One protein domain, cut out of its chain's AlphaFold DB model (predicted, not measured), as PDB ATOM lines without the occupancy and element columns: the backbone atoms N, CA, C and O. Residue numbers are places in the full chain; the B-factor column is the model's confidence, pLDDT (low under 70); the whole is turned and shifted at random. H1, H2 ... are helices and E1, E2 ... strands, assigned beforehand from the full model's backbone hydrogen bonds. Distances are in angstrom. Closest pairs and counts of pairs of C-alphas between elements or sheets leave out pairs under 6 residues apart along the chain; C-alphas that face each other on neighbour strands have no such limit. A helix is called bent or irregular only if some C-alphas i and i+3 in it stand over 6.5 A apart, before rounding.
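This is residues 31 to 184 of the 275 residues of an uncharacterized protein of Cephaloticoccus primus (UniProt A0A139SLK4). A strongly twisted sheet of seven strands curls round the helix H2, and H3 follows H2 on the same face, while H1 packs on the opposite face, mostly at E4. A separate hairpin of two strands, E7 and E8, packs on E2 and E3 and makes one end of the longest axis. The printed part has 154 residues with three named helices and nine named strands, in the order E1, E2, E3, E4, H1, E5, E6, H2, H3, E7, E8, E9. The large sheet runs E1, E2, E3, E4, E6, E9, E5 and is mixed, and the class is mixed, helices and strands. The whole is compact, with a radius of gyration of the C-alphas of 16.0 A and spans of 49 by 38 by 26 A.

Start at E1, residues 32 to 39, an edge strand, and go on to E2, residues 42 to 53; this antiparallel hairpin has N 37 and O 44 within hydrogen-bond range at 2.9 A. E3, residues 59 to 67, forms a hairpin with E2, where N 47 and O 64 are 2.9 A apart. E4, residues 70 to 77, completes a meander, each strand the antiparallel neighbour of the one before; N 72 and O 65 are 2.8 A apart. The pairing of E4 is staggered: its residues 70 to 72 pair with E3 and 73 to 77 with E6, residues 118 to 122, where N 77 and O 118 are 2.7 A apart. E6 is parallel to E9, residues 175 to 181, at 21 degrees, with N 177 and O 119 at 2.8 A. At the other edge, E5, residues 96 to 99, is antiparallel to E9, with N 98 and O 179 at 2.9 A. H1, residues 83 to 92, is on the sheet at a height of 8.0 A; its closest C-alpha pair with E4 is Phe 77 and Asn 83, 5.9 A. E4, H1 and E5 make a split strand-helix-strand unit, two strands running the same way with E6 and E9 between them, and its crossover is right-handed. On the opposite face from H1, the sheet curls round H2, residues 130 to 142, whose closest C-alpha pair with E5 is Arg 98 and Ala 137, 6.4 A. H3, residues 144 to 153, is on the same face as H2, over none of the strands, and its C-alpha 148 is 5.4 A from C-alpha 175 of E9, their closest pair. E7, residues 155 to 160, touches E2, the closest C-alphas being those of Ala 50 and Gly 158, 5.0 A. E8, residues 165 to 170, forms an antiparallel hairpin with E7, where N 158 and O 167 are 3.0 A apart. In H2 and H3 every O i to N i+4 pair is within hydrogen-bond range; in H1 it is 3 of 6.

Find C-alpha 32 at (239.400, 218.090, 211.649), where E1 begins its 19.9 A run to residue 39. E2, from 42 to 53, is the longest strand at 33.9 A, and E3, from 59 to 67, covers 25.8 A. E4 spans 21.3 A, from 70 to 77. H1 begins at C-alpha 83, (217.729, 204.726, 208.205), and is only just irregular, with C-alphas 85 and 88 6.6 A apart. Short E5 and E6 follow. H2 is the longest helix, 18.5 A from 130 to 142, and H3 covers 14.2 A. After E7 and E8, E9 runs 18.4 A and ends at C-alpha 181, (228.507, 201.208, 193.969).

The C-alphas of Glu 94 and Val 164 are the two farthest apart, 49.5 A. The printed part has no cut. The link from E5 to E6, residues 100 to 117, is long. Look for pLDDT under 70 at residues 53 to 59, 77 to 95, 103 to 115 and 162 to 163 of this model; the mean of the printed part is 79.8.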
ATOM      1  N   PRO A  31     236.848 221.478 209.399       86.25
ATOM      2  CA  PRO A  31     236.916 220.030 209.496       86.25
ATOM      3  C   PRO A  31     238.271 219.599 210.066       86.25
ATOM      4  O   PRO A  31     239.324 220.029 209.595       86.25
ATOM      5  N   GLN A  32     238.235 218.767 211.101       90.81
ATOM      6  CA  GLN A  32     239.400 218.090 211.649       90.81
ATOM      7  C   GLN A  32     239.579 216.775 210.893       90.81
ATOM      8  O   GLN A  32     238.651 215.972 210.828       90.81
ATOM      9  N   ILE A  33     240.773 216.525 210.362       94.62
ATOM     10  CA  ILE A  33     241.116 215.206 209.824       94.62
ATOM     11  C   ILE A  33     241.204 214.229 210.998       94.62
ATOM     12  O   ILE A  33     241.986 214.448 211.924       94.62
ATOM     13  N   ILE A  34     240.403 213.165 210.963       94.06
ATOM     14  CA  ILE A  34     240.404 212.121 211.995       94.06
ATOM     15  C   ILE A  34     241.099 210.843 211.524       94.06
ATOM     16  O   ILE A  34     241.674 210.134 212.341       94.06
ATOM     17  N   ALA A  35     241.091 210.557 210.219       95.19
ATOM     18  CA  ALA A  35     241.783 209.406 209.653       95.19
ATOM     19  C   ALA A  35     242.307 209.711 208.249       95.19
ATOM     20  O   ALA A  35     241.644 210.387 207.460       95.19
ATOM     21  N   ARG A  36     243.479 209.152 207.939       96.25
ATOM     22  CA  ARG A  36     244.065 209.095 206.598       96.25
ATOM     23  C   ARG A  36     244.463 207.653 206.330       96.25
ATOM     24  O   ARG A  36     245.254 207.099 207.090       96.25
ATOM     25  N   LEU A  37     243.892 207.042 205.300       94.94
ATOM     26  CA  LEU A  37     244.226 205.683 204.888       94.94
ATOM     27  C   LEU A  37     244.730 205.721 203.447       94.94
ATOM     28  O   LEU A  37     243.997 206.101 202.534       94.94
ATOM     29  N   ALA A  38     245.986 205.325 203.251       95.31
ATOM     30  CA  ALA A  38     246.555 205.131 201.926       95.31
ATOM     31  C   ALA A  38     245.969 203.849 201.315       95.31
ATOM     32  O   ALA A  38     246.397 202.746 201.650       95.31
ATOM     33  N   ALA A  39     244.968 204.001 200.447       94.44
ATOM     34  CA  ALA A  39     244.282 202.905 199.778       94.44
ATOM     35  C   ALA A  39     244.843 202.683 198.353       94.44
ATOM     36  O   ALA A  39     245.563 203.538 197.831       94.44
ATOM     37  N   PRO A  40     244.551 201.532 197.712       92.88
ATOM     38  CA  PRO A  40     245.220 201.117 196.475       92.88
ATOM     39  C   PRO A  40     245.129 202.115 195.317       92.88
ATOM     40  O   PRO A  40     246.105 202.289 194.595       92.88
ATOM     41  N   ASP A  41     243.988 202.787 195.155       95.56
ATOM     42  CA  ASP A  41     243.762 203.722 194.044       95.56
ATOM     43  C   ASP A  41     243.824 205.201 194.483       95.56
ATOM     44  O   ASP A  41     243.541 206.102 193.691       95.56
ATOM     45  N   GLY A  42     244.202 205.465 195.740       94.25
ATOM     46  CA  GLY A  42     244.426 206.798 196.301       94.25
ATOM     47  C   GLY A  42     244.115 206.892 197.796       94.25
ATOM     48  O   GLY A  42     243.931 205.896 198.483       94.25
ATOM     49  N   GLU A  43     244.059 208.109 198.334       96.81
ATOM     50  CA  GLU A  43     243.815 208.320 199.766       96.81
ATOM     51  C   GLU A  43     242.316 208.298 200.104       96.81
ATOM     52  O   GLU A  43     241.518 208.973 199.447       96.81
ATOM     53  N   LEU A  44     241.951 207.555 201.157       97.50
ATOM     54  CA  LEU A  44     240.692 207.713 201.883       97.50
ATOM     55  C   LEU A  44     240.924 208.647 203.078       97.50
ATOM     56  O   LEU A  44     241.608 208.299 204.043       97.50
ATOM     57  N   LEU A  45     240.321 209.828 203.017       97.44
ATOM     58  CA  LEU A  45     240.343 210.841 204.060       97.44
ATOM     59  C   LEU A  45     239.007 210.847 204.800       97.44
ATOM     60  O   LEU A  45     237.945 210.896 204.174       97.44
ATOM     61  N   ILE A  46     239.064 210.843 206.129       96.62
ATOM     62  CA  ILE A  46     237.890 211.003 206.985       96.62
ATOM     63  C   ILE A  46     238.081 212.261 207.822       96.62
ATOM     64  O   ILE A  46     239.059 212.390 208.565       96.62
ATOM     65  N   GLU A  47     237.134 213.180 207.704       95.25
ATOM     66  CA  GLU A  47     237.105 214.442 208.433       95.25
ATOM     67  C   GLU A  47     235.849 214.508 209.305       95.25
ATOM     68  O   GLU A  47     234.808 213.937 208.977       95.25
ATOM     69  N   ALA A  48     235.937 215.236 210.411       91.88
ATOM     70  CA  ALA A  48     234.822 215.492 211.305       91.88
ATOM     71  C   ALA A  48     234.781 216.972 211.688       91.88
ATOM     72  O   ALA A  48     235.812 217.583 211.972       91.88
ATOM     73  N   GLU A  49     233.588 217.552 211.731       88.00
ATOM     74  CA  GLU A  49     233.360 218.909 212.214       88.00
ATOM     75  C   GLU A  49     232.275 218.925 213.289       88.00
ATOM     76  O   GLU A  49     231.209 218.315 213.158       88.00
ATOM     77  N   ALA A  50     232.544 219.658 214.363       83.19
ATOM     78  CA  ALA A  50     231.524 220.033 215.325       83.19
ATOM     79  C   ALA A  50     230.575 221.054 214.679       83.19
ATOM     80  O   ALA A  50     231.021 222.069 214.146       83.19
ATOM     81  N   HIS A  51     229.266 220.834 214.778       76.31
ATOM     82  CA  HIS A  51     228.244 221.787 214.350       76.31
ATOM     83  C   HIS A  51     227.094 221.848 215.357       76.31
ATOM     84  O   HIS A  51     226.924 220.946 216.177       76.31
ATOM     85  N   SER A  52     226.311 222.927 215.289       71.56
ATOM     86  CA  SER A  52     225.116 223.129 216.120       71.56
ATOM     87  C   SER A  52     225.391 222.891 217.613       71.56
ATOM     88  O   SER A  52     224.936 221.889 218.171       71.56
ATOM     89  N   PRO A  53     226.177 223.774 218.261       68.44
ATOM     90  CA  PRO A  53     226.520 223.617 219.666       68.44
ATOM     91  C   PRO A  53     225.243 223.702 220.504       68.44
ATOM     92  O   PRO A  53     224.376 224.538 220.247       68.44
ATOM     93  N   ASN A  54     225.125 222.844 221.513       66.38
ATOM     94  CA  ASN A  54     224.076 222.964 222.515       66.38
ATOM     95  C   ASN A  54     224.593 223.670 223.774       66.38
ATOM     96  O   ASN A  54     225.796 223.846 223.972       66.38
ATOM     97  N   ALA A  55     223.657 224.067 224.638       52.41
ATOM     98  CA  ALA A  55     223.950 224.806 225.866       52.41
ATOM     99  C   ALA A  55     224.897 224.063 226.832       52.41
ATOM    100  O   ALA A  55     225.515 224.696 227.678       52.41
ATOM    101  N   ALA A  56     225.052 222.741 226.688       56.84
ATOM    102  CA  ALA A  56     225.960 221.925 227.492       56.84
ATOM    103  C   ALA A  56     227.403 221.873 226.941       56.84
ATOM    104  O   ALA A  56     228.219 221.097 227.433       56.84
ATOM    105  N   GLY A  57     227.733 222.644 225.895       52.84
ATOM    106  CA  GLY A  57     229.073 222.646 225.289       52.84
ATOM    107  C   GLY A  57     229.389 221.396 224.458       52.84
ATOM    108  O   GLY A  57     230.527 221.215 224.017       52.84
ATOM    109  N   SER A  58     228.390 220.547 224.210       57.78
ATOM    110  CA  SER A  58     228.478 219.443 223.254       57.78
ATOM    111  C   SER A  58     227.921 219.874 221.896       57.78
ATOM    112  O   SER A  58     227.133 220.815 221.791       57.78
ATOM    113  N   SER A  59     228.365 219.216 220.835       63.50
ATOM    114  CA  SER A  59     227.999 219.542 219.459       63.50
ATOM    115  C   SER A  59     227.616 218.277 218.706       63.50
ATOM    116  O   SER A  59     228.102 217.183 219.003       63.50
ATOM    117  N   HIS A  60     226.730 218.425 217.724       75.88
ATOM    118  CA  HIS A  60     226.533 217.370 216.744       75.88
ATOM    119  C   HIS A  60     227.788 217.262 215.877       75.88
ATOM    120  O   HIS A  60     228.446 218.261 215.580       75.88
ATOM    121  N   ILE A  61     228.122 216.050 215.445       83.69
ATOM    122  CA  ILE A  61     229.248 215.823 214.540       83.69
ATOM    123  C   ILE A  61     228.716 215.683 213.125       83.69
ATOM    124  O   ILE A  61     227.806 214.893 212.881       83.69
ATOM    125  N   ARG A  62     229.280 216.448 212.190       86.38
ATOM    126  CA  ARG A  62     229.146 216.167 210.761       86.38
ATOM    127  C   ARG A  62     230.439 215.514 210.293       86.38
ATOM    128  O   ARG A  62     231.520 216.018 210.576       86.38
ATOM    129  N   MET A  63     230.315 214.397 209.590       90.75
ATOM    130  CA  MET A  63     231.454 213.681 209.021       90.75
ATOM    131  C   MET A  63     231.598 214.057 207.546       90.75
ATOM    132  O   MET A  63     230.618 214.430 206.906       90.75
ATOM    133  N   ARG A  64     232.805 213.957 206.996       94.44
ATOM    134  CA  ARG A  64     233.060 214.036 205.552       94.44
ATOM    135  C   ARG A  64     234.030 212.935 205.163       94.44
ATOM    136  O   ARG A  64     234.975 212.647 205.895       94.44
ATOM    137  N   TYR A  65     233.781 212.326 204.014       96.50
ATOM    138  CA  TYR A  65     234.594 211.246 203.471       96.50
ATOM    139  C   TYR A  65     235.078 211.678 202.103       96.50
ATOM    140  O   TYR A  65     234.268 212.100 201.282       96.50
ATOM    141  N   ARG A  66     236.378 211.561 201.845       97.19
ATOM    142  CA  ARG A  66     236.923 211.747 200.501       97.19
ATOM    143  C   ARG A  66     237.720 210.530 200.097       97.19
ATOM    144  O   ARG A  66     238.562 210.087 200.866       97.19
ATOM    145  N   TYR A  67     237.495 210.029 198.893       97.62
ATOM    146  CA  TYR A  67     238.336 209.003 198.295       97.62
ATOM    147  C   TYR A  67     238.922 209.545 197.000       97.62
ATOM    148  O   TYR A  67     238.184 210.057 196.162       97.62
ATOM    149  N   ARG A  68     240.252 209.490 196.853       95.44
ATOM    150  CA  ARG A  68     240.957 210.032 195.672       95.44
ATOM    151  C   ARG A  68     240.681 211.528 195.447       95.44
ATOM    152  O   ARG A  68     240.627 212.003 194.320       95.44
ATOM    153  N   GLY A  69     240.461 212.272 196.534       94.62
ATOM    154  CA  GLY A  69     240.098 213.694 196.499       94.62
ATOM    155  C   GLY A  69     238.623 213.988 196.196       94.62
ATOM    156  O   GLY A  69     238.214 215.142 196.301       94.62
ATOM    157  N   ILE A  70     237.808 212.976 195.887       95.62
ATOM    158  CA  ILE A  70     236.376 213.121 195.597       95.62
ATOM    159  C   ILE A  70     235.578 212.946 196.889       95.62
ATOM    160  O   ILE A  70     235.729 211.938 197.577       95.62
ATOM    161  N   GLU A  71     234.721 213.913 197.217       96.06
ATOM    162  CA  GLU A  71     233.825 213.825 198.373       96.06
ATOM    163  C   GLU A  71     232.690 212.825 198.126       96.06
ATOM    164  O   GLU A  71     231.976 212.905 197.128       96.06
ATOM    165  N   LEU A  72     232.533 211.875 199.048       95.00
ATOM    166  CA  LEU A  72     231.538 210.815 198.969       95.00
ATOM    167  C   LEU A  72     230.269 211.223 199.716       95.00
ATOM    168  O   LEU A  72     230.319 211.694 200.855       95.00
ATOM    169  N   THR A  73     229.114 210.972 199.104       90.56
ATOM    170  CA  THR A  73     227.828 211.092 199.798       90.56
ATOM    171  C   THR A  73     227.657 209.931 200.770       90.56
ATOM    172  O   THR A  73     227.938 208.780 200.427       90.56
ATOM    173  N   TYR A  74     227.163 210.223 201.972       87.62
ATOM    174  CA  TYR A  74     226.901 209.206 202.978       87.62
ATOM    175  C   TYR A  74     225.511 209.324 203.593       87.62
ATOM    176  O   TYR A  74     224.920 210.402 203.636       87.62
ATOM    177  N   PHE A  75     225.021 208.198 204.105       80.06
ATOM    178  CA  PHE A  75     223.805 208.113 204.912       80.06
ATOM    179  C   PHE A  75     224.093 207.354 206.206       80.06
ATOM    180  O   PHE A  75     224.864 206.386 206.200       80.06
ATOM    181  N   ASP A  76     223.471 207.774 207.314       75.62
ATOM    182  CA  ASP A  76     223.663 207.081 208.589       75.62
ATOM    183  C   ASP A  76     223.078 205.674 208.539       75.62
ATOM    184  O   ASP A  76     222.024 205.442 207.955       75.62
ATOM    185  N   PHE A  77     223.737 204.745 209.211       62.62
ATOM    186  CA  PHE A  77     223.348 203.353 209.323       62.62
ATOM    187  C   PHE A  77     223.375 202.928 210.796       62.62
ATOM    188  O   PHE A  77     224.344 203.188 211.508       62.62
ATOM    189  N   GLY A  78     222.308 202.279 211.274       54.03
ATOM    190  CA  GLY A  78     222.256 201.669 212.612       54.03
ATOM    191  C   GLY A  78     222.082 202.611 213.817       54.03
ATOM    192  O   GLY A  78     222.065 202.124 214.944       54.03
ATOM    193  N   GLN A  79     221.927 203.928 213.639       50.44
ATOM    194  CA  GLN A  79     221.556 204.815 214.757       50.44
ATOM    195  C   GLN A  79     220.064 204.698 215.121       50.44
ATOM    196  O   GLN A  79     219.281 204.144 214.359       50.44
ATOM    197  N   ASN A  80     219.671 205.236 216.288       43.81
ATOM    198  CA  ASN A  80     218.329 205.223 216.916       43.81
ATOM    199  C   ASN A  80     217.162 205.804 216.069       43.81
ATOM    200  O   ASN A  80     216.124 206.177 216.618       43.81
ATOM    201  N   LYS A  81     217.310 205.919 214.748       46.09
ATOM    202  CA  LYS A  81     216.287 206.332 213.790       46.09
ATOM    203  C   LYS A  81     216.323 205.417 212.554       46.09
ATOM    204  O   LYS A  81     217.391 204.920 212.203       46.09
ATOM    205  N   PRO A  82     215.187 205.190 211.875       47.62
ATOM    206  CA  PRO A  82     215.040 204.190 210.823       47.62
ATOM    207  C   PRO A  82     215.664 204.641 209.496       47.62
ATOM    208  O   PRO A  82     214.993 204.782 208.480       47.62
ATOM    209  N   ASN A  83     216.986 204.795 209.465       48.66
ATOM    210  CA  ASN A  83     217.729 204.726 208.205       48.66
ATOM    211  C   ASN A  83     217.878 203.275 207.714       48.66
ATOM    212  O   ASN A  83     218.354 203.033 206.607       48.66
ATOM    213  N   SER A  84     217.367 202.304 208.485       50.66
ATOM    214  CA  SER A  84     216.997 200.976 207.988       50.66
ATOM    215  C   SER A  84     216.074 201.041 206.769       50.66
ATOM    216  O   SER A  84     215.998 200.072 206.030       50.66
ATOM    217  N   ALA A  85     215.397 202.163 206.519       53.03
ATOM    218  CA  ALA A  85     214.497 202.295 205.389       53.03
ATOM    219  C   ALA A  85     215.184 202.453 204.021       53.03
ATOM    220  O   ALA A  85     214.607 202.097 203.000       53.03
ATOM    221  N   VAL A  86     216.433 202.928 203.992       59.28
ATOM    222  CA  VAL A  86     217.243 202.963 202.760       59.28
ATOM    223  C   VAL A  86     217.850 201.582 202.477       59.28
ATOM    224  O   VAL A  86     218.288 201.304 201.368       59.28
ATOM    225  N   TYR A  87     217.856 200.670 203.454       62.69
ATOM    226  CA  TYR A  87     218.511 199.377 203.292       62.69
ATOM    227  C   TYR A  87     217.851 198.477 202.234       62.69
ATOM    228  O   TYR A  87     218.574 197.965 201.384       62.69
ATOM    229  N   PRO A  88     216.516 198.318 202.190       62.06
ATOM    230  CA  PRO A  88     215.900 197.505 201.142       62.06
ATOM    231  C   PRO A  88     215.951 198.158 199.765       62.06
ATOM    232  O   PRO A  88     216.005 197.441 198.773       62.06
ATOM    233  N   TYR A  89     215.993 199.492 199.702       68.62
ATOM    234  CA  TYR A  89     216.308 200.209 198.466       68.62
ATOM    235  C   TYR A  89     217.675 199.774 197.914       68.62
ATOM    236  O   TYR A  89     217.779 199.390 196.757       68.62
ATOM    237  N   LEU A  90     218.692 199.723 198.774       66.69
ATOM    238  CA  LEU A  90     220.036 199.293 198.390       66.69
ATOM    239  C   LEU A  90     220.127 197.815 197.982       66.69
ATOM    240  O   LEU A  90     220.970 197.484 197.161       66.69
ATOM    241  N   LEU A  91     219.316 196.932 198.573       62.50
ATOM    242  CA  LEU A  91     219.373 195.484 198.320       62.50
ATOM    243  C   LEU A  91     218.621 195.028 197.060       62.50
ATOM    244  O   LEU A  91     218.917 193.944 196.563       62.50
ATOM    245  N   ARG A  92     217.592 195.766 196.613       59.47
ATOM    246  CA  ARG A  92     216.726 195.324 195.504       59.47
ATOM    247  C   ARG A  92     217.213 195.753 194.122       59.47
ATOM    248  O   ARG A  92     216.941 195.032 193.169       59.47
ATOM    249  N   ASP A  93     217.901 196.886 194.015       58.31
ATOM    250  CA  ASP A  93     218.550 197.297 192.769       58.31
ATOM    251  C   ASP A  93     219.982 196.732 192.729       58.31
ATOM    252  O   ASP A  93     220.586 196.514 193.776       58.31
ATOM    253  N   GLU A  94     220.544 196.504 191.536       54.56
ATOM    254  CA  GLU A  94     221.888 195.938 191.263       54.56
ATOM    255  C   GLU A  94     223.073 196.749 191.843       54.56
ATOM    256  O   GLU A  94     224.228 196.578 191.449       54.56
ATOM    257  N   ALA A  95     222.809 197.653 192.786       59.41
ATOM    258  CA  ALA A  95     223.809 198.299 193.601       59.41
ATOM    259  C   ALA A  95     224.635 197.220 194.307       59.41
ATOM    260  O   ALA A  95     224.202 196.543 195.237       59.41
ATOM    261  N   GLN A  96     225.867 197.059 193.855       77.94
ATOM    262  CA  GLN A  96     226.779 196.107 194.453       77.94
ATOM    263  C   GLN A  96     227.208 196.656 195.831       77.94
ATOM    264  O   GLN A  96     228.002 197.601 195.942       77.94
ATOM    265  N   ILE A  97     226.631 196.101 196.899       84.38
ATOM    266  CA  ILE A  97     226.923 196.482 198.285       84.38
ATOM    267  C   ILE A  97     228.145 195.714 198.784       84.38
ATOM    268  O   ILE A  97     228.250 194.502 198.617       84.38
ATOM    269  N   ARG A  98     229.060 196.416 199.456       88.12
ATOM    270  CA  ARG A  98     230.171 195.808 200.189       88.12
ATOM    271  C   ARG A  98     230.004 196.094 201.670       88.12
ATOM    272  O   ARG A  98     230.265 197.209 202.122       88.12
ATOM    273  N   ASP A  99     229.599 195.080 202.429       85.38
ATOM    274  CA  ASP A  99     229.580 195.157 203.888       85.38
ATOM    275  C   ASP A  99     231.005 195.192 204.448       85.38
ATOM    276  O   ASP A  99     231.877 194.421 204.036       85.38
ATOM    277  N   LEU A 100     231.244 196.089 205.403       88.06
ATOM    278  CA  LEU A 100     232.558 196.311 206.019       88.06
ATOM    279  C   LEU A 100     232.646 195.728 207.439       88.06
ATOM    280  O   LEU A 100     233.573 196.006 208.199       88.06
ATOM    281  N   GLY A 101     231.677 194.882 207.798       73.31
ATOM    282  CA  GLY A 101     231.692 194.087 209.023       73.31
ATOM    283  C   GLY A 101     231.255 194.830 210.287       73.31
ATOM    284  O   GLY A 101     231.480 194.308 211.379       73.31
ATOM    285  N   LEU A 102     230.659 196.023 210.186       74.44
ATOM    286  CA  LEU A 102     229.890 196.558 211.312       74.44
ATOM    287  C   LEU A 102     228.628 195.716 211.504       74.44
ATOM    288  O   LEU A 102     228.000 195.308 210.532       74.44
ATOM    289  N   ASN A 103     228.275 195.470 212.762       65.19
ATOM    290  CA  ASN A 103     227.061 194.775 213.167       65.19
ATOM    291  C   ASN A 103     225.968 195.807 213.510       65.19
ATOM    292  O   ASN A 103     225.940 196.305 214.635       65.19
ATOM    293  N   PRO A 104     225.087 196.172 212.573       56.44
ATOM    294  CA  PRO A 104     224.142 197.247 212.798       56.44
ATOM    295  C   PRO A 104     222.962 196.902 213.696       56.44
ATOM    296  O   PRO A 104     222.429 195.795 213.674       56.44
ATOM    297  N   ARG A 105     222.416 197.933 214.348       49.41
ATOM    298  CA  ARG A 105     221.023 197.920 214.819       49.41
ATOM    299  C   ARG A 105     220.054 198.006 213.634       49.41
ATOM    300  O   ARG A 105     219.517 199.072 213.345       49.41
ATOM    301  N   THR A 106     219.816 196.922 212.910       45.47
ATOM    302  CA  THR A 106     218.744 196.885 211.898       45.47
ATOM    303  C   THR A 106     217.633 195.950 212.337       45.47
ATOM    304  O   THR A 106     217.685 194.758 212.060       45.47
ATOM    305  N   GLY A 107     216.606 196.501 212.993       46.91
ATOM    306  CA  GLY A 107     215.417 195.733 213.384       46.91
ATOM    307  C   GLY A 107     215.709 194.553 214.324       46.91
ATOM    308  O   GLY A 107     216.824 194.380 214.804       46.91
ATOM    309  N   HIS A 108     214.679 193.758 214.622       38.16
ATOM    310  CA  HIS A 108     214.692 192.708 215.655       38.16
ATOM    311  C   HIS A 108     215.447 191.414 215.278       38.16
ATOM    312  O   HIS A 108     215.520 190.499 216.089       38.16
ATOM    313  N   TRP A 109     216.057 191.336 214.091       37.72
ATOM    314  CA  TRP A 109     216.697 190.119 213.566       37.72
ATOM    315  C   TRP A 109     218.180 189.965 213.930       37.72
ATOM    316  O   TRP A 109     218.896 189.212 213.272       37.72
ATOM    317  N   TYR A 110     218.684 190.694 214.930       39.62
ATOM    318  CA  TYR A 110     220.127 190.775 215.153       39.62
ATOM    319  C   TYR A 110     220.542 190.821 216.623       39.62
ATOM    320  O   TYR A 110     219.816 191.322 217.480       39.62
ATOM    321  N   ASN A 111     221.739 190.279 216.880       41.88
ATOM    322  CA  ASN A 111     222.346 190.086 218.196       41.88
ATOM    323  C   ASN A 111     222.225 191.356 219.081       41.88
ATOM    324  O   ASN A 111     222.891 192.357 218.799       41.88
ATOM    325  N   PRO A 112     221.403 191.324 220.148       49.31
ATOM    326  CA  PRO A 112     221.028 192.500 220.935       49.31
ATOM    327  C   PRO A 112     222.143 193.026 221.846       49.31
ATOM    328  O   PRO A 112     221.965 194.072 222.467       49.31
ATOM    329  N   SER A 113     223.276 192.325 221.950       49.72
ATOM    330  CA  SER A 113     224.272 192.632 222.973       49.72
ATOM    331  C   SER A 113     224.992 193.967 222.745       49.72
ATOM    332  O   SER A 113     225.218 194.658 223.729       49.72
ATOM    333  N   TYR A 114     225.287 194.378 221.498       57.50
ATOM    334  CA  TYR A 114     225.905 195.685 221.188       57.50
ATOM    335  C   TYR A 114     225.636 196.128 219.738       57.50
ATOM    336  O   TYR A 114     226.413 195.787 218.842       57.50
ATOM    337  N   PRO A 115     224.562 196.889 219.470       65.56
ATOM    338  CA  PRO A 115     224.350 197.448 218.145       65.56
ATOM    339  C   PRO A 115     225.455 198.436 217.775       65.56
ATOM    340  O   PRO A 115     225.675 199.413 218.490       65.56
ATOM    341  N   GLN A 116     226.099 198.208 216.636       75.06
ATOM    342  CA  GLN A 116     227.044 199.142 216.040       75.06
ATOM    343  C   GLN A 116     226.323 200.066 215.057       75.06
ATOM    344  O   GLN A 116     225.252 199.765 214.529       75.06
ATOM    345  N   SER A 117     226.910 201.219 214.802       77.50
ATOM    346  CA  SER A 117     226.408 202.205 213.857       77.50
ATOM    347  C   SER A 117     227.549 202.726 213.002       77.50
ATOM    348  O   SER A 117     228.715 202.697 213.387       77.50
ATOM    349  N   GLY A 118     227.232 203.193 211.807       83.56
ATOM    350  CA  GLY A 118     228.243 203.698 210.896       83.56
ATOM    351  C   GLY A 118     227.622 204.373 209.701       83.56
ATOM    352  O   GLY A 118     226.416 204.576 209.650       83.56
ATOM    353  N   HIS A 119     228.442 204.719 208.725       86.88
ATOM    354  CA  HIS A 119     227.962 205.349 207.501       86.88
ATOM    355  C   HIS A 119     227.957 204.381 206.324       86.88
ATOM    356  O   HIS A 119     228.862 203.562 206.171       86.88
ATOM    357  N   THR A 120     226.928 204.490 205.487       86.00
ATOM    358  CA  THR A 120     226.905 203.901 204.146       86.00
ATOM    359  C   THR A 120     227.422 204.946 203.169       86.00
ATOM    360  O   THR A 120     226.828 206.018 203.081       86.00
ATOM    361  N   LEU A 121     228.517 204.651 202.466       91.62
ATOM    362  CA  LEU A 121     229.143 205.561 201.504       91.62
ATOM    363  C   LEU A 121     228.756 205.172 200.079       91.62
ATOM    364  O   LEU A 121     228.859 204.002 199.712       91.62
ATOM    365  N   TYR A 122     228.357 206.153 199.275       91.00
ATOM    366  CA  TYR A 122     228.029 205.958 197.867       91.00
ATOM    367  C   TYR A 122     229.225 206.309 196.985       91.00
ATOM    368  O   TYR A 122     229.812 207.385 197.110       91.00
ATOM    369  N   LEU A 123     229.552 205.393 196.080       93.81
ATOM    370  CA  LEU A 123     230.574 205.532 195.056       93.81
ATOM    371  C   LEU A 123     229.869 205.443 193.696       93.81
ATOM    372  O   LEU A 123     229.567 204.338 193.243       93.81
ATOM    373  N   PRO A 124     229.539 206.579 193.056       91.12
ATOM    374  CA  PRO A 124     228.771 206.571 191.819       91.12
ATOM    375  C   PRO A 124     229.556 205.921 190.665       91.12
ATOM    376  O   PRO A 124     230.733 206.244 190.478       91.12
ATOM    377  N   PRO A 125     228.910 205.084 189.827       90.88
ATOM    378  CA  PRO A 125     229.552 204.452 188.671       90.88
ATOM    379  C   PRO A 125     230.175 205.424 187.663       90.88
ATOM    380  O   PRO A 125     231.098 205.059 186.945       90.88
ATOM    381  N   SER A 126     229.706 206.674 187.625       91.88
ATOM    382  CA  SER A 126     230.282 207.735 186.790       91.88
ATOM    383  C   SER A 126     231.665 208.214 187.251       91.88
ATOM    384  O   SER A 126     232.336 208.915 186.498       91.88
ATOM    385  N   GLN A 127     232.084 207.877 188.474       95.12
ATOM    386  CA  GLN A 127     233.357 208.306 189.071       95.12
ATOM    387  C   GLN A 127     234.232 207.133 189.528       95.12
ATOM    388  O   GLN A 127     235.448 207.287 189.629       95.12
ATOM    389  N   PHE A 128     233.625 205.978 189.807       95.31
ATOM    390  CA  PHE A 128     234.305 204.803 190.342       95.31
ATOM    391  C   PHE A 128     233.868 203.550 189.590       95.31
ATOM    392  O   PHE A 128     232.676 203.310 189.399       95.31
ATOM    393  N   SER A 129     234.823 202.714 189.203       94.06
ATOM    394  CA  SER A 129     234.553 201.369 188.696       94.06
ATOM    395  C   SER A 129     234.254 200.398 189.842       94.06
ATOM    396  O   SER A 129     234.744 200.570 190.957       94.06
ATOM    397  N   ALA A 130     233.501 199.330 189.563       92.62
ATOM    398  CA  ALA A 130     233.190 198.297 190.557       92.62
ATOM    399  C   ALA A 130     234.458 197.709 191.209       92.62
ATOM    400  O   ALA A 130     234.531 197.595 192.430       92.62
ATOM    401  N   ALA A 131     235.490 197.435 190.405       95.06
ATOM    402  CA  ALA A 131     236.754 196.874 190.881       95.06
ATOM    403  C   ALA A 131     237.522 197.821 191.823       95.06
ATOM    404  O   ALA A 131     238.178 197.358 192.756       95.06
ATOM    405  N   GLU A 132     237.452 199.140 191.607       95.75
ATOM    406  CA  GLU A 132     238.006 200.122 192.552       95.75
ATOM    407  C   GLU A 132     237.242 200.113 193.878       95.75
ATOM    408  O   GLU A 132     237.855 200.188 194.944       95.75
ATOM    409  N   VAL A 133     235.909 199.988 193.832       95.62
ATOM    410  CA  VAL A 133     235.090 199.878 195.047       95.62
ATOM    411  C   VAL A 133     235.432 198.602 195.821       95.62
ATOM    412  O   VAL A 133     235.544 198.658 197.045       95.62
ATOM    413  N   ASP A 134     235.656 197.478 195.137       95.00
ATOM    414  CA  ASP A 134     236.066 196.215 195.765       95.00
ATOM    415  C   ASP A 134     237.426 196.333 196.460       95.00
ATOM    416  O   ASP A 134     237.552 195.999 197.641       95.00
ATOM    417  N   ARG A 135     238.431 196.899 195.778       96.81
ATOM    418  CA  ARG A 135     239.758 197.128 196.373       96.81
ATOM    419  C   ARG A 135     239.697 198.057 197.581       96.81
ATOM    420  O   ARG A 135     240.360 197.792 198.588       96.81
ATOM    421  N   LEU A 136     238.899 199.126 197.508       97.25
ATOM    422  CA  LEU A 136     238.680 200.017 198.646       97.25
ATOM    423  C   LEU A 136     237.981 199.284 199.798       97.25
ATOM    424  O   LEU A 136     238.402 199.425 200.945       97.25
ATOM    425  N   ALA A 137     236.946 198.490 199.513       95.69
ATOM    426  CA  ALA A 137     236.233 197.720 200.527       95.69
ATOM    427  C   ALA A 137     237.171 196.754 201.258       95.69
ATOM    428  O   ALA A 137     237.196 196.732 202.489       95.69
ATOM    429  N   ASP A 138     237.989 196.008 200.519       95.56
ATOM    430  CA  ASP A 138     238.972 195.092 201.094       95.56
ATOM    431  C   ASP A 138     240.025 195.824 201.921       95.56
ATOM    432  O   ASP A 138     240.399 195.367 203.004       95.56
ATOM    433  N   HIS A 139     240.474 196.990 201.455       95.94
ATOM    434  CA  HIS A 139     241.399 197.819 202.212       95.94
ATOM    435  C   HIS A 139     240.774 198.328 203.521       95.94
ATOM    436  O   HIS A 139     241.405 198.246 204.574       95.94
ATOM    437  N   ILE A 140     239.521 198.794 203.500       95.31
ATOM    438  CA  ILE A 140     238.822 199.234 204.715       95.31
ATOM    439  C   ILE A 140     238.613 198.061 205.680       95.31
ATOM    440  O   ILE A 140     238.850 198.217 206.875       95.31
ATOM    441  N   ARG A 141     238.240 196.873 205.183       94.12
ATOM    442  CA  ARG A 141     238.095 195.662 206.014       94.12
ATOM    443  C   ARG A 141     239.400 195.290 206.712       94.12
ATOM    444  O   ARG A 141     239.383 195.010 207.907       94.12
ATOM    445  N   LYS A 142     240.530 195.339 205.997       94.75
ATOM    446  CA  LYS A 142     241.865 195.075 206.567       94.75
ATOM    447  C   LYS A 142     242.244 196.065 207.673       94.75
ATOM    448  O   LYS A 142     242.914 195.676 208.620       94.75
ATOM    449  N   ASN A 143     241.777 197.311 207.586       93.75
ATOM    450  CA  ASN A 143     242.061 198.377 208.556       93.75
ATOM    451  C   ASN A 143     240.891 198.654 209.521       93.75
ATOM    452  O   ASN A 143     240.843 199.701 210.169       93.75
ATOM    453  N   LYS A 144     239.922 197.734 209.619       90.12
ATOM    454  CA  LYS A 144     238.664 197.957 210.341       90.12
ATOM    455  C   LYS A 144     238.876 198.283 211.817       90.12
ATOM    456  O   LYS A 144     238.281 199.236 212.307       90.12
ATOM    457  N   GLU A 145     239.697 197.516 212.529       90.81
ATOM    458  CA  GLU A 145     239.899 197.734 213.970       90.81
ATOM    459  C   GLU A 145     240.614 199.065 214.247       90.81
ATOM    460  O   GLU A 145     240.170 199.824 215.103       90.81
ATOM    461  N   GLN A 146     241.601 199.436 213.423       93.12
ATOM    462  CA  GLN A 146     242.228 200.760 213.490       93.12
ATOM    463  C   GLN A 146     241.199 201.886 213.298       93.12
ATOM    464  O   GLN A 146     241.192 202.861 214.047       93.12
ATOM    465  N   LEU A 147     240.313 201.763 212.305       92.62
ATOM    466  CA  LEU A 147     239.250 202.742 212.073       92.62
ATOM    467  C   LEU A 147     238.275 202.826 213.251       92.62
ATOM    468  O   LEU A 147     237.903 203.928 213.649       92.62
ATOM    469  N   ARG A 148     237.887 201.689 213.833       89.94
ATOM    470  CA  ARG A 148     237.014 201.649 215.015       89.94
ATOM    471  C   ARG A 148     237.652 202.356 216.206       89.94
ATOM    472  O   ARG A 148     236.988 203.155 216.866       89.94
ATOM    473  N   ASP A 149     238.937 202.115 216.447       92.38
ATOM    474  CA  ASP A 149     239.677 202.778 217.517       92.38
ATOM    475  C   ASP A 149     239.778 204.284 217.287       92.38
ATOM    476  O   ASP A 149     239.542 205.058 218.218       92.38
ATOM    477  N   ILE A 150     240.034 204.724 216.051       93.75
ATOM    478  CA  ILE A 150     240.020 206.148 215.690       93.75
ATOM    479  C   ILE A 150     238.651 206.765 215.989       93.75
ATOM    480  O   ILE A 150     238.587 207.795 216.661       93.75
ATOM    481  N   PHE A 151     237.558 206.143 215.543       91.06
ATOM    482  CA  PHE A 151     236.204 206.660 215.760       91.06
ATOM    483  C   PHE A 151     235.867 206.744 217.256       91.06
ATOM    484  O   PHE A 151     235.334 207.750 217.723       91.06
ATOM    485  N   LYS A 152     236.239 205.723 218.032       89.56
ATOM    486  CA  LYS A 152     235.974 205.653 219.473       89.56
ATOM    487  C   LYS A 152     236.800 206.650 220.288       89.56
ATOM    488  O   LYS A 152     236.304 207.197 221.276       89.56
ATOM    489  N   SER A 153     238.067 206.836 219.927       89.88
ATOM    490  CA  SER A 153     239.042 207.558 220.753       89.88
ATOM    491  C   SER A 153     239.245 209.013 220.347       89.88
ATOM    492  O   SER A 153     239.693 209.796 221.182       89.88
ATOM    493  N   THR A 154     238.902 209.404 219.115       90.19
ATOM    494  CA  THR A 154     239.189 210.753 218.611       90.19
ATOM    495  C   THR A 154     238.131 211.758 219.075       90.19
ATOM    496  O   THR A 154     236.993 211.716 218.600       90.19
ATOM    497  N   PRO A 155     238.469 212.711 219.966       88.12
ATOM    498  CA  PRO A 155     237.583 213.825 220.251       88.12
ATOM    499  C   PRO A 155     237.547 214.777 219.052       88.12
ATOM    500  O   PRO A 155     238.589 215.167 218.518       88.12
ATOM    501  N   VAL A 156     236.349 215.209 218.674       87.69
ATOM    502  CA  VAL A 156     236.153 216.266 217.682       87.69
ATOM    503  C   VAL A 156     236.028 217.581 218.426       87.69
ATOM    504  O   VAL A 156     235.133 217.763 219.259       87.69
ATOM    505  N   ARG A 157     236.954 218.496 218.149       85.88
ATOM    506  CA  ARG A 157     236.992 219.809 218.789       85.88
ATOM    507  C   ARG A 157     236.366 220.845 217.869       85.88
ATOM    508  O   ARG A 157     236.595 220.843 216.665       85.88
ATOM    509  N   GLY A 158     235.587 221.746 218.451       78.56
ATOM    510  CA  GLY A 158     234.953 222.844 217.731       78.56
ATOM    511  C   GLY A 158     235.071 224.150 218.491       78.56
ATOM    512  O   GLY A 158     235.115 224.157 219.720       78.56
ATOM    513  N   SER A 159     235.074 225.255 217.759       74.56
ATOM    514  CA  SER A 159     235.081 226.602 218.317       74.56
ATOM    515  C   SER A 159     234.015 227.449 217.623       74.56
ATOM    516  O   SER A 159     234.013 227.561 216.398       74.56
ATOM    517  N   PHE A 160     233.118 228.043 218.403       71.31
ATOM    518  CA  PHE A 160     231.969 228.825 217.942       71.31
ATOM    519  C   PHE A 160     232.046 230.257 218.485       71.31
ATOM    520  O   PHE A 160     232.769 230.510 219.450       71.31
ATOM    521  N   ALA A 161     231.314 231.186 217.856       70.06
ATOM    522  CA  ALA A 161     231.247 232.599 218.245       70.06
ATOM    523  C   ALA A 161     232.644 233.234 218.419       70.06
ATOM    524  O   ALA A 161     233.053 233.563 219.527       70.06
ATOM    525  N   LEU A 162     233.414 233.345 217.324       68.19
ATOM    526  CA  LEU A 162     234.783 233.901 217.330       68.19
ATOM    527  C   LEU A 162     235.740 233.202 218.321       68.19
ATOM    528  O   LEU A 162     236.620 233.822 218.905       68.19
ATOM    529  N   SER A 163     235.596 231.884 218.476       68.62
ATOM    530  CA  SER A 163     236.395 231.035 219.379       68.62
ATOM    531  C   SER A 163     236.106 231.164 220.877       68.62
ATOM    532  O   SER A 163     236.828 230.570 221.681       68.62
ATOM    533  N   VAL A 164     235.040 231.869 221.261       70.00
ATOM    534  CA  VAL A 164     234.630 232.011 222.667       70.00
ATOM    535  C   VAL A 164     234.051 230.704 223.210       70.00
ATOM    536  O   VAL A 164     234.364 230.297 224.326       70.00
ATOM    537  N   VAL A 165     233.245 230.002 222.410       71.44
ATOM    538  CA  VAL A 165     232.599 228.754 222.834       71.44
ATOM    539  C   VAL A 165     233.386 227.571 222.288       71.44
ATOM    540  O   VAL A 165     233.302 227.243 221.103       71.44
ATOM    541  N   LYS A 166     234.159 226.918 223.155       75.25
ATOM    542  CA  LYS A 166     234.865 225.674 222.829       75.25
ATOM    543  C   LYS A 166     233.957 224.485 223.106       75.25
ATOM    544  O   LYS A 166     233.328 224.410 224.155       75.25
ATOM    545  N   THR A 167     233.924 223.543 222.176       77.62
ATOM    546  CA  THR A 167     233.164 222.299 222.302       77.62
ATOM    547  C   THR A 167     234.080 221.117 222.067       77.62
ATOM    548  O   THR A 167     235.052 221.198 221.309       77.62
ATOM    549  N   THR A 168     233.767 220.013 222.728       81.88
ATOM    550  CA  THR A 168     234.358 218.712 222.435       81.88
ATOM    551  C   THR A 168     233.227 217.704 222.370       81.88
ATOM    552  O   THR A 168     232.399 217.644 223.276       81.88
ATOM    553  N   ALA A 169     233.186 216.921 221.303       83.12
ATOM    554  CA  ALA A 169     232.193 215.877 221.125       83.12
ATOM    555  C   ALA A 169     232.861 214.583 220.655       83.12
ATOM    556  O   ALA A 169     233.918 214.591 220.022       83.12
ATOM    557  N   ARG A 170     232.254 213.455 221.026       84.88
ATOM    558  CA  ARG A 170     232.675 212.133 220.561       84.88
ATOM    559  C   ARG A 170     231.972 211.823 219.248       84.88
ATOM    560  O   ARG A 170     230.819 212.211 219.059       84.88
ATOM    561  N   ILE A 171     232.660 211.109 218.366       86.94
ATOM    562  CA  ILE A 171     232.057 210.594 217.140       86.94
ATOM    563  C   ILE A 171     231.001 209.556 217.555       86.94
ATOM    564  O   ILE A 171     231.323 208.630 218.298       86.94
ATOM    565  N   PRO A 172     229.735 209.696 217.127       79.88
ATOM    566  CA  PRO A 172     228.646 208.839 217.592       79.88
ATOM    567  C   PRO A 172     228.500 207.558 216.749       79.88
ATOM    568  O   PRO A 172     227.404 207.012 216.651       79.88
ATOM    569  N   TYR A 173     229.576 207.116 216.097       85.44
ATOM    570  CA  TYR A 173     229.592 205.999 215.154       85.44
ATOM    571  C   TYR A 173     230.753 205.064 215.470       85.44
ATOM    572  O   TYR A 173     231.791 205.507 215.953       85.44
ATOM    573  N   ASP A 174     230.602 203.789 215.129       85.88
ATOM    574  CA  ASP A 174     231.635 202.767 215.287       85.88
ATOM    575  C   ASP A 174     232.556 202.669 214.063       85.88
ATOM    576  O   ASP A 174     233.642 202.110 214.162       85.88
ATOM    577  N   GLY A 175     232.151 203.196 212.902       90.00
ATOM    578  CA  GLY A 175     232.986 203.194 211.701       90.00
ATOM    579  C   GLY A 175     232.223 203.449 210.402       90.00
ATOM    580  O   GLY A 175     231.187 204.116 210.368       90.00
ATOM    581  N   ILE A 176     232.737 202.877 209.313       90.81
ATOM    582  CA  ILE A 176     232.055 202.820 208.016       90.81
ATOM    583  C   ILE A 176     231.341 201.472 207.929       90.81
ATOM    584  O   ILE A 176     231.959 200.427 208.111       90.81
ATOM    585  N   ALA A 177     230.038 201.492 207.667       86.50
ATOM    586  CA  ALA A 177     229.236 200.280 207.601       86.50
ATOM    587  C   ALA A 177     229.369 199.583 206.249       86.50
ATOM    588  O   ALA A 177     229.534 198.362 206.194       86.50
ATOM    589  N   ARG A 178     229.258 200.361 205.168       87.50
ATOM    590  CA  ARG A 178     229.106 199.847 203.805       87.50
ATOM    591  C   ARG A 178     229.678 200.784 202.768       87.50
ATOM    592  O   ARG A 178     229.618 202.002 202.939       87.50
ATOM    593  N   LEU A 179     230.110 200.195 201.659       91.69
ATOM    594  CA  LEU A 179     230.268 200.891 200.388       91.69
ATOM    595  C   LEU A 179     229.168 200.444 199.425       91.69
ATOM    596  O   LEU A 179     228.844 199.258 199.363       91.69
ATOM    597  N   VAL A 180     228.617 201.384 198.669       89.00
ATOM    598  CA  VAL A 180     227.581 201.136 197.666       89.00
ATOM    599  C   VAL A 180     228.071 201.675 196.334       89.00
ATOM    600  O   VAL A 180     228.307 202.874 196.200       89.00
ATOM    601  N   HIS A 181     228.206 200.798 195.340       91.12
ATOM    602  CA  HIS A 181     228.507 201.208 193.969       91.12
ATOM    603  C   HIS A 181     227.212 201.590 193.246       91.12
ATOM    604  O   HIS A 181     226.621 200.792 192.528       91.12
ATOM    605  N   ALA A 182     226.722 202.796 193.529       86.25
ATOM    606  CA  ALA A 182     225.511 203.360 192.945       86.25
ATOM    607  C   ALA A 182     225.522 204.886 193.073       86.25
ATOM    608  O   ALA A 182     226.252 205.458 193.890       86.25
ATOM    609  N   ALA A 183     224.681 205.554 192.287       85.81
ATOM    610  CA  ALA A 183     224.419 206.970 192.495       85.81
ATOM    611  C   ALA A 183     223.688 207.181 193.841       85.81
ATOM    612  O   ALA A 183     222.759 206.431 194.151       85.81
ATOM    613  N   PRO A 184     224.079 208.178 194.657       84.00
ATOM    614  CA  PRO A 184     223.375 208.464 195.900       84.00
ATOM    615  C   PRO A 184     221.972 209.006 195.613       84.00
ATOM    616  O   PRO A 184     221.820 209.801 194.682       84.00
TER     617      PRO A 184